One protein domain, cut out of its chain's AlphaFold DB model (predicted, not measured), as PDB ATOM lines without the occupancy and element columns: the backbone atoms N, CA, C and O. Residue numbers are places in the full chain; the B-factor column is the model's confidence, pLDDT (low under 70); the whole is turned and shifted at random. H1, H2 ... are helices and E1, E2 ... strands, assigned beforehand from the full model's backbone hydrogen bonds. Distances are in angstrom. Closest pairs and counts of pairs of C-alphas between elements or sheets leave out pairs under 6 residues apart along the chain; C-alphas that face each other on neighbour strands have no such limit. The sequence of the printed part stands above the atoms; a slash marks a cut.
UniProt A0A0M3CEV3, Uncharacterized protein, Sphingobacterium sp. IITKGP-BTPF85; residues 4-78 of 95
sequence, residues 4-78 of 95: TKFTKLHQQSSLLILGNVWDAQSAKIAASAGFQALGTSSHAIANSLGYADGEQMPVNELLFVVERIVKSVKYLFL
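Overview. This is residues 4 to 78 of the 95 residues of an uncharacterized protein of Sphingobacterium sp. IITKGP-BTPF85 (UniProt A0A0M3CEV3). Look first for a small two-stranded parallel sheet, E1 beside E2, at the core of an elongated domain; H2 packs near E1, and the long helix H4 passes nearer E2 and meets H2 and H3. H1 lies at one end, where residues 10 to 15 stick out, and H3 lies toward the other. The printed part has 75 residues, with four named helices and two named strands in the order H1 E1 H2 E2 H3 H4, mostly helix. It is only just compact, close to loose, with a radius of gyration of the C-alphas of 13.2 A and spans of 39 by 22 by 18 A.

Arrangement. Start at E1, residues 18 to 21, and E2, residues 37 to 40, parallel neighbours at 40 degrees; N 21 and O 39 are within hydrogen-bond range at 2.9 A. With H2, residues 24 to 32, they form a strand-helix-strand unit, two parallel strands joined through a helix, with a right-handed crossover; the closest C-alphas of E1 and H2, Val 21 and Ala 27, are 5.6 A apart. H4, residues 59 to 72, touches H2 with residues 68 to 72 alone, at a steep tilt of 38 degrees, the same way; their closest C-alphas, Ala 24 and Ile 69, are 4.5 A apart. H3, residues 42 to 48, touches H4 about perpendicular, at 89 degrees; the closest C-alphas, Ile 45 and Leu 62, are 7.4 A apart. H1, residues 4 to 10, is apart from H2, H3 and H4. Each O i to N i+4 pair is within hydrogen-bond range in H2, H3 and H4; in H1 1 of 3 is, beside 2 of 4 O i to N i+3 pairs.

Along the chain. Find C-alpha 18 at (-4.882, -9.133, 35.347), where E1 begins. H1 begins at C-alpha 4, (-21.378, -7.660, 35.746). H2 spans 12.4 A; H4 runs 20.0 A to C-alpha 72 at (-8.653, -16.495, 20.558).

Size, cuts and confidence. The C-alphas of Ser 13 and Gly 50, the two farthest apart, are 40.0 A apart. The printed part has no cut, and no link is long. Residues 75 to 78 have pLDDT under 70.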
ATOM      1  N   THR A   4     -21.132  -7.323  34.337       73.69
ATOM      2  CA  THR A   4     -21.378  -7.660  35.746       73.69
ATOM      3  C   THR A   4     -20.450  -8.745  36.299       73.69
ATOM      4  O   THR A   4     -20.100  -8.708  37.478       73.69
ATOM      5  N   LYS A   5     -20.007  -9.708  35.474       79.06
ATOM      6  CA  LYS A   5     -19.105 -10.782  35.915       79.06
ATOM      7  C   LYS A   5     -17.689 -10.258  36.180       79.06
ATOM      8  O   LYS A   5     -17.053 -10.725  37.116       79.06
ATOM      9  N   PHE A   6     -17.224  -9.272  35.412       82.44
ATOM     10  CA  PHE A   6     -15.927  -8.628  35.637       82.44
ATOM     11  C   PHE A   6     -15.954  -7.694  36.858       82.44
ATOM     12  O   PHE A   6     -15.037  -7.722  37.676       82.44
ATOM     13  N   THR A   7     -17.037  -6.930  37.046       83.19
ATOM     14  CA  THR A   7     -17.227  -6.102  38.252       83.19
ATOM     15  C   THR A   7     -17.171  -6.942  39.529       83.19
ATOM     16  O   THR A   7     -16.519  -6.552  40.491       83.19
ATOM     17  N   LYS A   8     -17.774  -8.137  39.527       86.25
ATOM     18  CA  LYS A   8     -17.699  -9.063  40.669       86.25
ATOM     19  C   LYS A   8     -16.265  -9.483  41.011       86.25
ATOM     20  O   LYS A   8     -15.965  -9.656  42.186       86.25
ATOM     21  N   LEU A   9     -15.366  -9.584  40.025       86.06
ATOM     22  CA  LEU A   9     -13.949  -9.883  40.279       86.06
ATOM     23  C   LEU A   9     -13.228  -8.756  41.041       86.06
ATOM     24  O   LEU A   9     -12.216  -9.031  41.673       86.06
ATOM     25  N   HIS A  10     -13.737  -7.519  41.017       86.50
ATOM     26  CA  HIS A  10     -13.188  -6.398  41.802       86.50
ATOM     27  C   HIS A  10     -13.708  -6.368  43.241       86.50
ATOM     28  O   HIS A  10     -13.161  -5.667  44.081       86.50
ATOM     29  N   GLN A  11     -14.795  -7.090  43.511       89.94
ATOM     30  CA  GLN A  11     -15.479  -7.102  44.804       89.94
ATOM     31  C   GLN A  11     -15.123  -8.332  45.645       89.94
ATOM     32  O   GLN A  11     -15.594  -8.464  46.771       89.94
ATOM     33  N   GLN A  12     -14.336  -9.261  45.096       88.75
ATOM     34  CA  GLN A  12     -13.887 -10.440  45.827       88.75
ATOM     35  C   GLN A  12     -12.840 -10.059  46.887       88.75
ATOM     36  O   GLN A  12     -12.159  -9.046  46.774       88.75
ATOM     37  N   SER A  13     -12.690 -10.897  47.913       92.62
ATOM     38  CA  SER A  13     -11.707 -10.683  48.982       92.62
ATOM     39  C   SER A  13     -10.256 -10.886  48.534       92.62
ATOM     40  O   SER A  13      -9.339 -10.384  49.178       92.62
ATOM     41  N   SER A  14     -10.040 -11.638  47.453       90.69
ATOM     42  CA  SER A  14      -8.715 -11.885  46.882       90.69
ATOM     43  C   SER A  14      -8.326 -10.819  45.852       90.69
ATOM     44  O   SER A  14      -9.177 -10.214  45.201       90.69
ATOM     45  N   LEU A  15      -7.024 -10.578  45.692       88.88
ATOM     46  CA  LEU A  15      -6.536  -9.648  44.676       88.88
ATOM     47  C   LEU A  15      -6.842 -10.182  43.275       88.88
ATOM     48  O   LEU A  15      -6.451 -11.296  42.922       88.88
ATOM     49  N   LEU A  16      -7.488  -9.355  42.454       87.50
ATOM     50  CA  LEU A  16      -7.637  -9.637  41.035       87.50
ATOM     51  C   LEU A  16      -6.307  -9.383  40.320       87.50
ATOM     52  O   LEU A  16      -5.869  -8.241  40.189       87.50
ATOM     53  N   ILE A  17      -5.698 -10.450  39.810       89.75
ATOM     54  CA  ILE A  17      -4.509 -10.365  38.963       89.75
ATOM     55  C   ILE A  17      -4.941 -10.365  37.493       89.75
ATOM     56  O   ILE A  17      -5.580 -11.308  37.022       89.75
ATOM     57  N   LEU A  18      -4.590  -9.297  36.771       88.62
ATOM     58  CA  LEU A  18      -4.882  -9.133  35.347       88.62
ATOM     59  C   LEU A  18      -3.671  -9.515  34.496       88.62
ATOM     60  O   LEU A  18      -2.575  -8.991  34.686       88.62
ATOM     61  N   GLY A  19      -3.883 -10.416  33.536       90.19
ATOM     62  CA  GLY A  19      -2.861 -10.796  32.566       90.19
ATOM     63  C   GLY A  19      -2.833  -9.798  31.416       90.19
ATOM     64  O   GLY A  19      -3.792  -9.737  30.646       90.19
ATOM     65  N   ASN A  20      -1.753  -9.024  31.294       92.31
ATOM     66  CA  ASN A  20      -1.551  -8.146  30.143       92.31
ATOM     67  C   ASN A  20      -1.122  -8.957  28.917       92.31
ATOM     68  O   ASN A  20      -0.166  -9.728  28.982       92.31
ATOM     69  N   VAL A  21      -1.824  -8.757  27.804       93.19
ATOM     70  CA  VAL A  21      -1.628  -9.481  26.541       93.19
ATOM     71  C   VAL A  21      -1.589  -8.505  25.365       93.19
ATOM     72  O   VAL A  21      -2.086  -7.381  25.458       93.19
ATOM     73  N   TRP A  22      -0.979  -8.916  24.256       94.50
ATOM     74  CA  TRP A  22      -0.774  -8.064  23.073       94.50
ATOM     75  C   TRP A  22      -0.969  -8.802  21.743       94.50
ATOM     76  O   TRP A  22      -0.942  -8.183  20.686       94.50
ATOM     77  N   ASP A  23      -1.233 -10.109  21.779       94.38
ATOM     78  CA  ASP A  23      -1.572 -10.922  20.612       94.38
ATOM     79  C   ASP A  23      -2.382 -12.175  21.012       94.38
ATOM     80  O   ASP A  23      -2.655 -12.437  22.187       94.38
ATOM     81  N   ALA A  24      -2.792 -12.976  20.025       94.44
ATOM     82  CA  ALA A  24      -3.561 -14.195  20.279       94.44
ATOM     83  C   ALA A  24      -2.770 -15.260  21.063       94.44
ATOM     84  O   ALA A  24      -3.369 -16.092  21.746       94.44
ATOM     85  N   GLN A  25      -1.440 -15.274  20.953       96.06
ATOM     86  CA  GLN A  25      -0.612 -16.286  21.601       96.06
ATOM     87  C   GLN A  25      -0.437 -15.983  23.093       96.06
ATOM     88  O   GLN A  25      -0.695 -16.852  23.925       96.06
ATOM     89  N   SER A  26      -0.087 -14.746  23.443       95.69
ATOM     90  CA  SER A  26      -0.032 -14.245  24.821       95.69
ATOM     91  C   SER A  26      -1.377 -14.409  25.532       95.69
ATOM     92  O   SER A  26      -1.406 -14.861  26.675       95.69
ATOM     93  N   ALA A  27      -2.497 -14.177  24.837       93.50
ATOM     94  CA  ALA A  27      -3.838 -14.441  25.362       93.50
ATOM     95  C   ALA A  27      -4.064 -15.913  25.730       93.50
ATOM     96  O   ALA A  27      -4.521 -16.213  26.837       93.50
ATOM     97  N   LYS A  28      -3.712 -16.845  24.839       93.44
ATOM     98  CA  LYS A  28      -3.827 -18.290  25.101       93.44
ATOM     99  C   LYS A  28      -2.911 -18.756  26.230       93.44
ATOM    100  O   LYS A  28      -3.309 -19.614  27.019       93.44
ATOM    101  N   ILE A  29      -1.704 -18.199  26.318       95.69
ATOM    102  CA  ILE A  29      -0.752 -18.508  27.390       95.69
ATOM    103  C   ILE A  29      -1.305 -18.026  28.733       95.69
ATOM    104  O   ILE A  29      -1.381 -18.818  29.667       95.69
ATOM    105  N   ALA A  30      -1.765 -16.776  28.821       92.94
ATOM    106  CA  ALA A  30      -2.355 -16.235  30.044       92.94
ATOM    107  C   ALA A  30      -3.616 -17.014  30.467       92.94
ATOM    108  O   ALA A  30      -3.790 -17.335  31.641       92.94
ATOM    109  N   ALA A  31      -4.459 -17.403  29.509       89.12
ATOM    110  CA  ALA A  31      -5.591 -18.290  29.764       89.12
ATOM    111  C   ALA A  31      -5.147 -19.634  30.369       89.12
ATOM    112  O   ALA A  31      -5.677 -20.061  31.396       89.12
ATOM    113  N   SER A  32      -4.138 -20.272  29.771       91.81
ATOM    114  CA  SER A  32      -3.594 -21.555  30.238       91.81
ATOM    115  C   SER A  32      -2.909 -21.443  31.604       91.81
ATOM    116  O   SER A  32      -2.912 -22.401  32.370       91.81
ATOM    117  N   ALA A  33      -2.372 -20.267  31.937       94.12
ATOM    118  CA  ALA A  33      -1.794 -19.953  33.241       94.12
ATOM    119  C   ALA A  33      -2.849 -19.664  34.332       94.12
ATOM    120  O   ALA A  33      -2.488 -19.419  35.480       94.12
ATOM    121  N   GLY A  34      -4.145 -19.697  34.002       90.50
ATOM    122  CA  GLY A  34      -5.231 -19.604  34.982       90.50
ATOM    123  C   GLY A  34      -5.660 -18.183  35.352       90.50
ATOM    124  O   GLY A  34      -6.380 -18.009  36.337       90.50
ATOM    125  N   PHE A  35      -5.272 -17.163  34.582       90.50
ATOM    126  CA  PHE A  35      -5.726 -15.791  34.830       90.50
ATOM    127  C   PHE A  35      -7.254 -15.684  34.714       90.50
ATOM    128  O   PHE A  35      -7.856 -16.151  33.750       90.50
ATOM    129  N   GLN A  36      -7.890 -15.033  35.690       87.25
ATOM    130  CA  GLN A  36      -9.353 -14.881  35.724       87.25
ATOM    131  C   GLN A  36      -9.865 -13.825  34.734       87.25
ATOM    132  O   GLN A  36     -11.017 -13.893  34.295       87.25
ATOM    133  N   ALA A  37      -9.015 -12.856  34.389       89.00
ATOM    134  CA  ALA A  37      -9.306 -11.814  33.419       89.00
ATOM    135  C   ALA A  37      -8.032 -11.301  32.732       89.00
ATOM    136  O   ALA A  37      -6.926 -11.401  33.271       89.00
ATOM    137  N   LEU A  38      -8.217 -10.751  31.532       89.00
ATOM    138  CA  LEU A  38      -7.145 -10.252  30.671       89.00
ATOM    139  C   LEU A  38      -7.326  -8.760  30.376       89.00
ATOM    140  O   LEU A  38      -8.458  -8.279  30.250       89.00
ATOM    141  N   GLY A  39      -6.200  -8.064  30.234       90.38
ATOM    142  CA  GLY A  39      -6.109  -6.687  29.750       90.38
ATOM    143  C   GLY A  39      -5.181  -6.602  28.539       90.38
ATOM    144  O   GLY A  39      -4.265  -7.408  28.394       90.38
ATOM    145  N   THR A  40      -5.413  -5.645  27.645       89.69
ATOM    146  CA  THR A  40      -4.560  -5.434  26.466       89.69
ATOM    147  C   THR A  40      -3.534  -4.336  26.721       89.69
ATOM    148  O   THR A  40      -3.898  -3.275  27.228       89.69
ATOM    149  N   SER A  41      -2.278  -4.546  26.326       90.69
ATOM    150  CA  SER A  41      -1.232  -3.517  26.400       90.69
ATOM    151  C   SER A  41      -1.089  -2.781  25.064       90.69
ATOM    152  O   SER A  41      -0.576  -3.344  24.100       90.69
ATOM    153  N   SER A  42      -1.517  -1.517  25.003       85.12
ATOM    154  CA  SER A  42      -1.382  -0.657  23.815       85.12
ATOM    155  C   SER A  42       0.078  -0.446  23.417       85.12
ATOM    156  O   SER A  42       0.406  -0.605  22.246       85.12
ATOM    157  N   HIS A  43       0.955  -0.183  24.391       89.12
ATOM    158  CA  HIS A  43       2.399  -0.061  24.183       89.12
ATOM    159  C   HIS A  43       2.991  -1.320  23.533       89.12
ATOM    160  O   HIS A  43       3.710  -1.236  22.541       89.12
ATOM    161  N   ALA A  44       2.669  -2.508  24.064       92.81
ATOM    162  CA  ALA A  44       3.199  -3.759  23.530       92.81
ATOM    163  C   ALA A  44       2.638  -4.079  22.136       92.81
ATOM    164  O   ALA A  44       3.382  -4.569  21.288       92.81
ATOM    165  N   ILE A  45       1.361  -3.770  21.876       93.81
ATOM    166  CA  ILE A  45       0.763  -3.909  20.539       93.81
ATOM    167  C   ILE A  45       1.447  -2.957  19.552       93.81
ATOM    168  O   ILE A  45       1.891  -3.408  18.500       93.81
ATOM    169  N   ALA A  46       1.585  -1.674  19.901       93.00
ATOM    170  CA  ALA A  46       2.234  -0.668  19.064       93.00
ATOM    171  C   ALA A  46       3.658  -1.100  18.699       93.00
ATOM    172  O   ALA A  46       3.983  -1.205  17.518       93.00
ATOM    173  N   ASN A  47       4.461  -1.471  19.700       94.31
ATOM    174  CA  ASN A  47       5.829  -1.934  19.485       94.31
ATOM    175  C   ASN A  47       5.883  -3.213  18.623       94.31
ATOM    176  O   ASN A  47       6.732  -3.329  17.744       94.31
ATOM    177  N   SER A  48       4.943  -4.149  18.810       94.31
ATOM    178  CA  SER A  48       4.862  -5.380  17.998       94.31
ATOM    179  C   SER A  48       4.533  -5.112  16.526       94.31
ATOM    180  O   SER A  48       4.886  -5.919  15.668       94.31
ATOM    181  N   LEU A  49       3.861  -3.999  16.232       94.38
ATOM    182  CA  LEU A  49       3.529  -3.556  14.876       94.38
ATOM    183  C   LEU A  49       4.516  -2.507  14.325       94.38
ATOM    184  O   LEU A  49       4.357  -2.053  13.197       94.38
ATOM    185  N   GLY A  50       5.549  -2.138  15.090       95.94
ATOM    186  CA  GLY A  50       6.562  -1.157  14.685       95.94
ATOM    187  C   GLY A  50       6.160   0.310  14.877       95.94
ATOM    188  O   GLY A  50       6.859   1.199  14.392       95.94
ATOM    189  N   TYR A  51       5.067   0.585  15.592       94.38
ATOM    190  CA  TYR A  51       4.679   1.937  15.987       94.38
ATOM    191  C   TYR A  51       5.359   2.349  17.292       94.38
ATOM    192  O   TYR A  51       5.546   1.545  18.208       94.38
ATOM    193  N   ALA A  52       5.658   3.641  17.405       90.81
ATOM    194  CA  ALA A  52       5.953   4.239  18.697       90.81
ATOM    195  C   ALA A  52       4.702   4.221  19.591       90.81
ATOM    196  O   ALA A  52       3.564   4.241  19.114       90.81
ATOM    197  N   ASP A  53       4.919   4.212  20.902       84.62
ATOM    198  CA  ASP A  53       3.839   4.375  21.869       84.62
ATOM    199  C   ASP A  53       3.245   5.798  21.829       84.62
ATOM    200  O   ASP A  53       3.849   6.728  21.289       84.62
ATOM    201  N   GLY A  54       2.065   5.977  22.423       83.56
ATOM    202  CA  GLY A  54       1.403   7.278  22.533       83.56
ATOM    203  C   GLY A  54       0.494   7.613  21.350       83.56
ATOM    204  O   GLY A  54       0.699   8.628  20.689       83.56
ATOM    205  N   GLU A  55      -0.522   6.776  21.098       86.31
ATOM    206  CA  GLU A  55      -1.587   7.024  20.098       86.31
ATOM    207  C   GLU A  55      -1.109   7.132  18.629       86.31
ATOM    208  O   GLU A  55      -1.876   7.528  17.760       86.31
ATOM    209  N   GLN A  56       0.130   6.734  18.312       89.62
ATOM    210  CA  GLN A  56       0.664   6.812  16.938       89.62
ATOM    211  C   GLN A  56       0.161   5.689  16.015       89.62
ATOM    212  O   GLN A  56       0.222   5.807  14.793       89.62
ATOM    213  N   MET A  57      -0.323   4.589  16.595       92.06
ATOM    214  CA  MET A  57      -0.900   3.469  15.856       92.06
ATOM    215  C   MET A  57      -2.334   3.801  15.404       92.06
ATOM    216  O   MET A  57      -3.148   4.221  16.234       92.06
ATOM    217  N   PRO A  58      -2.697   3.538  14.135       91.50
ATOM    218  CA  PRO A  58      -4.068   3.679  13.664       91.50
ATOM    219  C   PRO A  58      -5.069   2.852  14.488       91.50
ATOM    220  O   PRO A  58      -4.866   1.666  14.759       91.50
ATOM    221  N   VAL A  59      -6.199   3.460  14.862       86.62
ATOM    222  CA  VAL A  59      -7.218   2.815  15.716       86.62
ATOM    223  C   VAL A  59      -7.778   1.533  15.086       86.62
ATOM    224  O   VAL A  59      -8.071   0.577  15.798       86.62
ATOM    225  N   ASN A  60      -7.910   1.475  13.761       89.69
ATOM    226  CA  ASN A  60      -8.354   0.275  13.049       89.69
ATOM    227  C   ASN A  60      -7.378  -0.904  13.207       89.69
ATOM    228  O   ASN A  60      -7.836  -2.040  13.312       89.69
ATOM    229  N   GLU A  61      -6.070  -0.656  13.274       92.94
ATOM    230  CA  GLU A  61      -5.072  -1.703  13.521       92.94
ATOM    231  C   GLU A  61      -5.117  -2.195  14.966       92.94
ATOM    232  O   GLU A  61      -5.134  -3.405  15.208       92.94
ATOM    233  N   LEU A  62      -5.264  -1.276  15.928       90.19
ATOM    234  CA  LEU A  62      -5.505  -1.642  17.325       90.19
ATOM    235  C   LEU A  62      -6.752  -2.527  17.452       90.19
ATOM    236  O   LEU A  62      -6.701  -3.592  18.068       90.19
ATOM    237  N   LEU A  63      -7.871  -2.102  16.856       89.75
ATOM    238  CA  LEU A  63      -9.128  -2.848  16.891       89.75
ATOM    239  C   LEU A  63      -8.991  -4.219  16.226       89.75
ATOM    240  O   LEU A  63      -9.483  -5.200  16.779       89.75
ATOM    241  N   PHE A  64      -8.276  -4.308  15.102       92.44
ATOM    242  CA  PHE A  64      -7.996  -5.578  14.437       92.44
ATOM    243  C   PHE A  64      -7.255  -6.551  15.365       92.44
ATOM    244  O   PHE A  64      -7.669  -7.704  15.515       92.44
ATOM    245  N   VAL A  65      -6.194  -6.095  16.039       93.12
ATOM    246  CA  VAL A  65      -5.440  -6.928  16.989       93.12
ATOM    247  C   VAL A  65      -6.319  -7.353  18.166       93.12
ATOM    248  O   VAL A  65      -6.383  -8.544  18.492       93.12
ATOM    249  N   VAL A  66      -7.047  -6.413  18.773       91.25
ATOM    250  CA  VAL A  66      -7.941  -6.679  19.912       91.25
ATOM    251  C   VAL A  66      -9.025  -7.690  19.538       91.25
ATOM    252  O   VAL A  66      -9.277  -8.627  20.298       91.25
ATOM    253  N   GLU A  67      -9.627  -7.574  18.356       90.50
ATOM    254  CA  GLU A  67     -10.635  -8.519  17.878       90.50
ATOM    255  C   GLU A  67     -10.071  -9.944  17.788       90.50
ATOM    256  O   GLU A  67     -10.721 -10.909  18.210       90.50
ATOM    257  N   ARG A  68      -8.836 -10.101  17.294       92.94
ATOM    258  CA  ARG A  68      -8.176 -11.415  17.228       92.94
ATOM    259  C   ARG A  68      -7.852 -11.976  18.606       92.94
ATOM    260  O   ARG A  68      -8.034 -13.176  18.816       92.94
ATOM    261  N   ILE A  69      -7.407 -11.132  19.533       92.38
ATOM    262  CA  ILE A  69      -7.166 -11.508  20.931       92.38
ATOM    263  C   ILE A  69      -8.460 -12.044  21.550       92.38
ATOM    264  O   ILE A  69      -8.479 -13.173  22.048       92.38
ATOM    265  N   VAL A  70      -9.557 -11.290  21.443       88.38
ATOM    266  CA  VAL A  70     -10.864 -11.674  21.999       88.38
ATOM    267  C   VAL A  70     -11.372 -12.975  21.379       88.38
ATOM    268  O   VAL A  70     -11.823 -13.861  22.099       88.38
ATOM    269  N   LYS A  71     -11.245 -13.149  20.057       90.44
ATOM    270  CA  LYS A  71     -11.647 -14.388  19.366       90.44
ATOM    271  C   LYS A  71     -10.795 -15.605  19.740       90.44
ATOM    272  O   LYS A  71     -11.228 -16.734  19.518       90.44
ATOM    273  N   SER A  72      -9.591 -15.404  20.273       92.44
ATOM    274  CA  SER A  72      -8.653 -16.495  20.558       92.44
ATOM    275  C   SER A  72      -8.914 -17.231  21.877       92.44
ATOM    276  O   SER A  72      -8.429 -18.354  22.034       92.44
ATOM    277  N   VAL A  73      -9.682 -16.641  22.805       87.62
ATOM    278  CA  VAL A  73      -9.929 -17.191  24.148       87.62
ATOM    279  C   VAL A  73     -11.366 -16.937  24.626       87.62
ATOM    280  O   VAL A  73     -12.005 -15.964  24.247       87.62
ATOM    281  N   LYS A  74     -11.889 -17.794  25.513       75.88
ATOM    282  CA  LYS A  74     -13.231 -17.651  26.120       75.88
ATOM    283  C   LYS A  74     -13.160 -17.055  27.541       75.88
ATOM    284  O   LYS A  74     -13.632 -17.679  28.487       75.88
ATOM    285  N   TYR A  75     -12.548 -15.878  27.712       66.62
ATOM    286  CA  TYR A  75     -12.335 -15.238  29.028       66.62
ATOM    287  C   TYR A  75     -13.048 -13.890  29.170       66.62
ATOM    288  O   TYR A  75     -13.558 -13.322  28.207       66.62
ATOM    289  N   LEU A  76     -13.120 -13.397  30.411       62.75
ATOM    290  CA  LEU A  76     -13.587 -12.047  30.714       62.75
ATOM    291  C   LEU A  76     -12.488 -11.053  30.346       62.75
ATOM    292  O   LEU A  76     -11.441 -11.015  30.988       62.75
ATOM    293  N   PHE A  77     -12.738 -10.255  29.316       62.47
ATOM    294  CA  PHE A  77     -11.882  -9.129  28.972       62.47
ATOM    295  C   PHE A  77     -12.349  -7.889  29.718       62.47
ATOM    296  O   PHE A  77     -13.538  -7.555  29.679       62.47
ATOM    297  N   LEU A  78     -11.414  -7.179  30.348       57.09
ATOM    298  CA  LEU A  78     -11.631  -5.756  30.544       57.09
ATOM    299  C   LEU A  78     -11.408  -5.070  29.200       57.09
ATOM    300  O   LEU A  78     -10.350  -5.201  28.586       57.09
TER     301      LEU A  78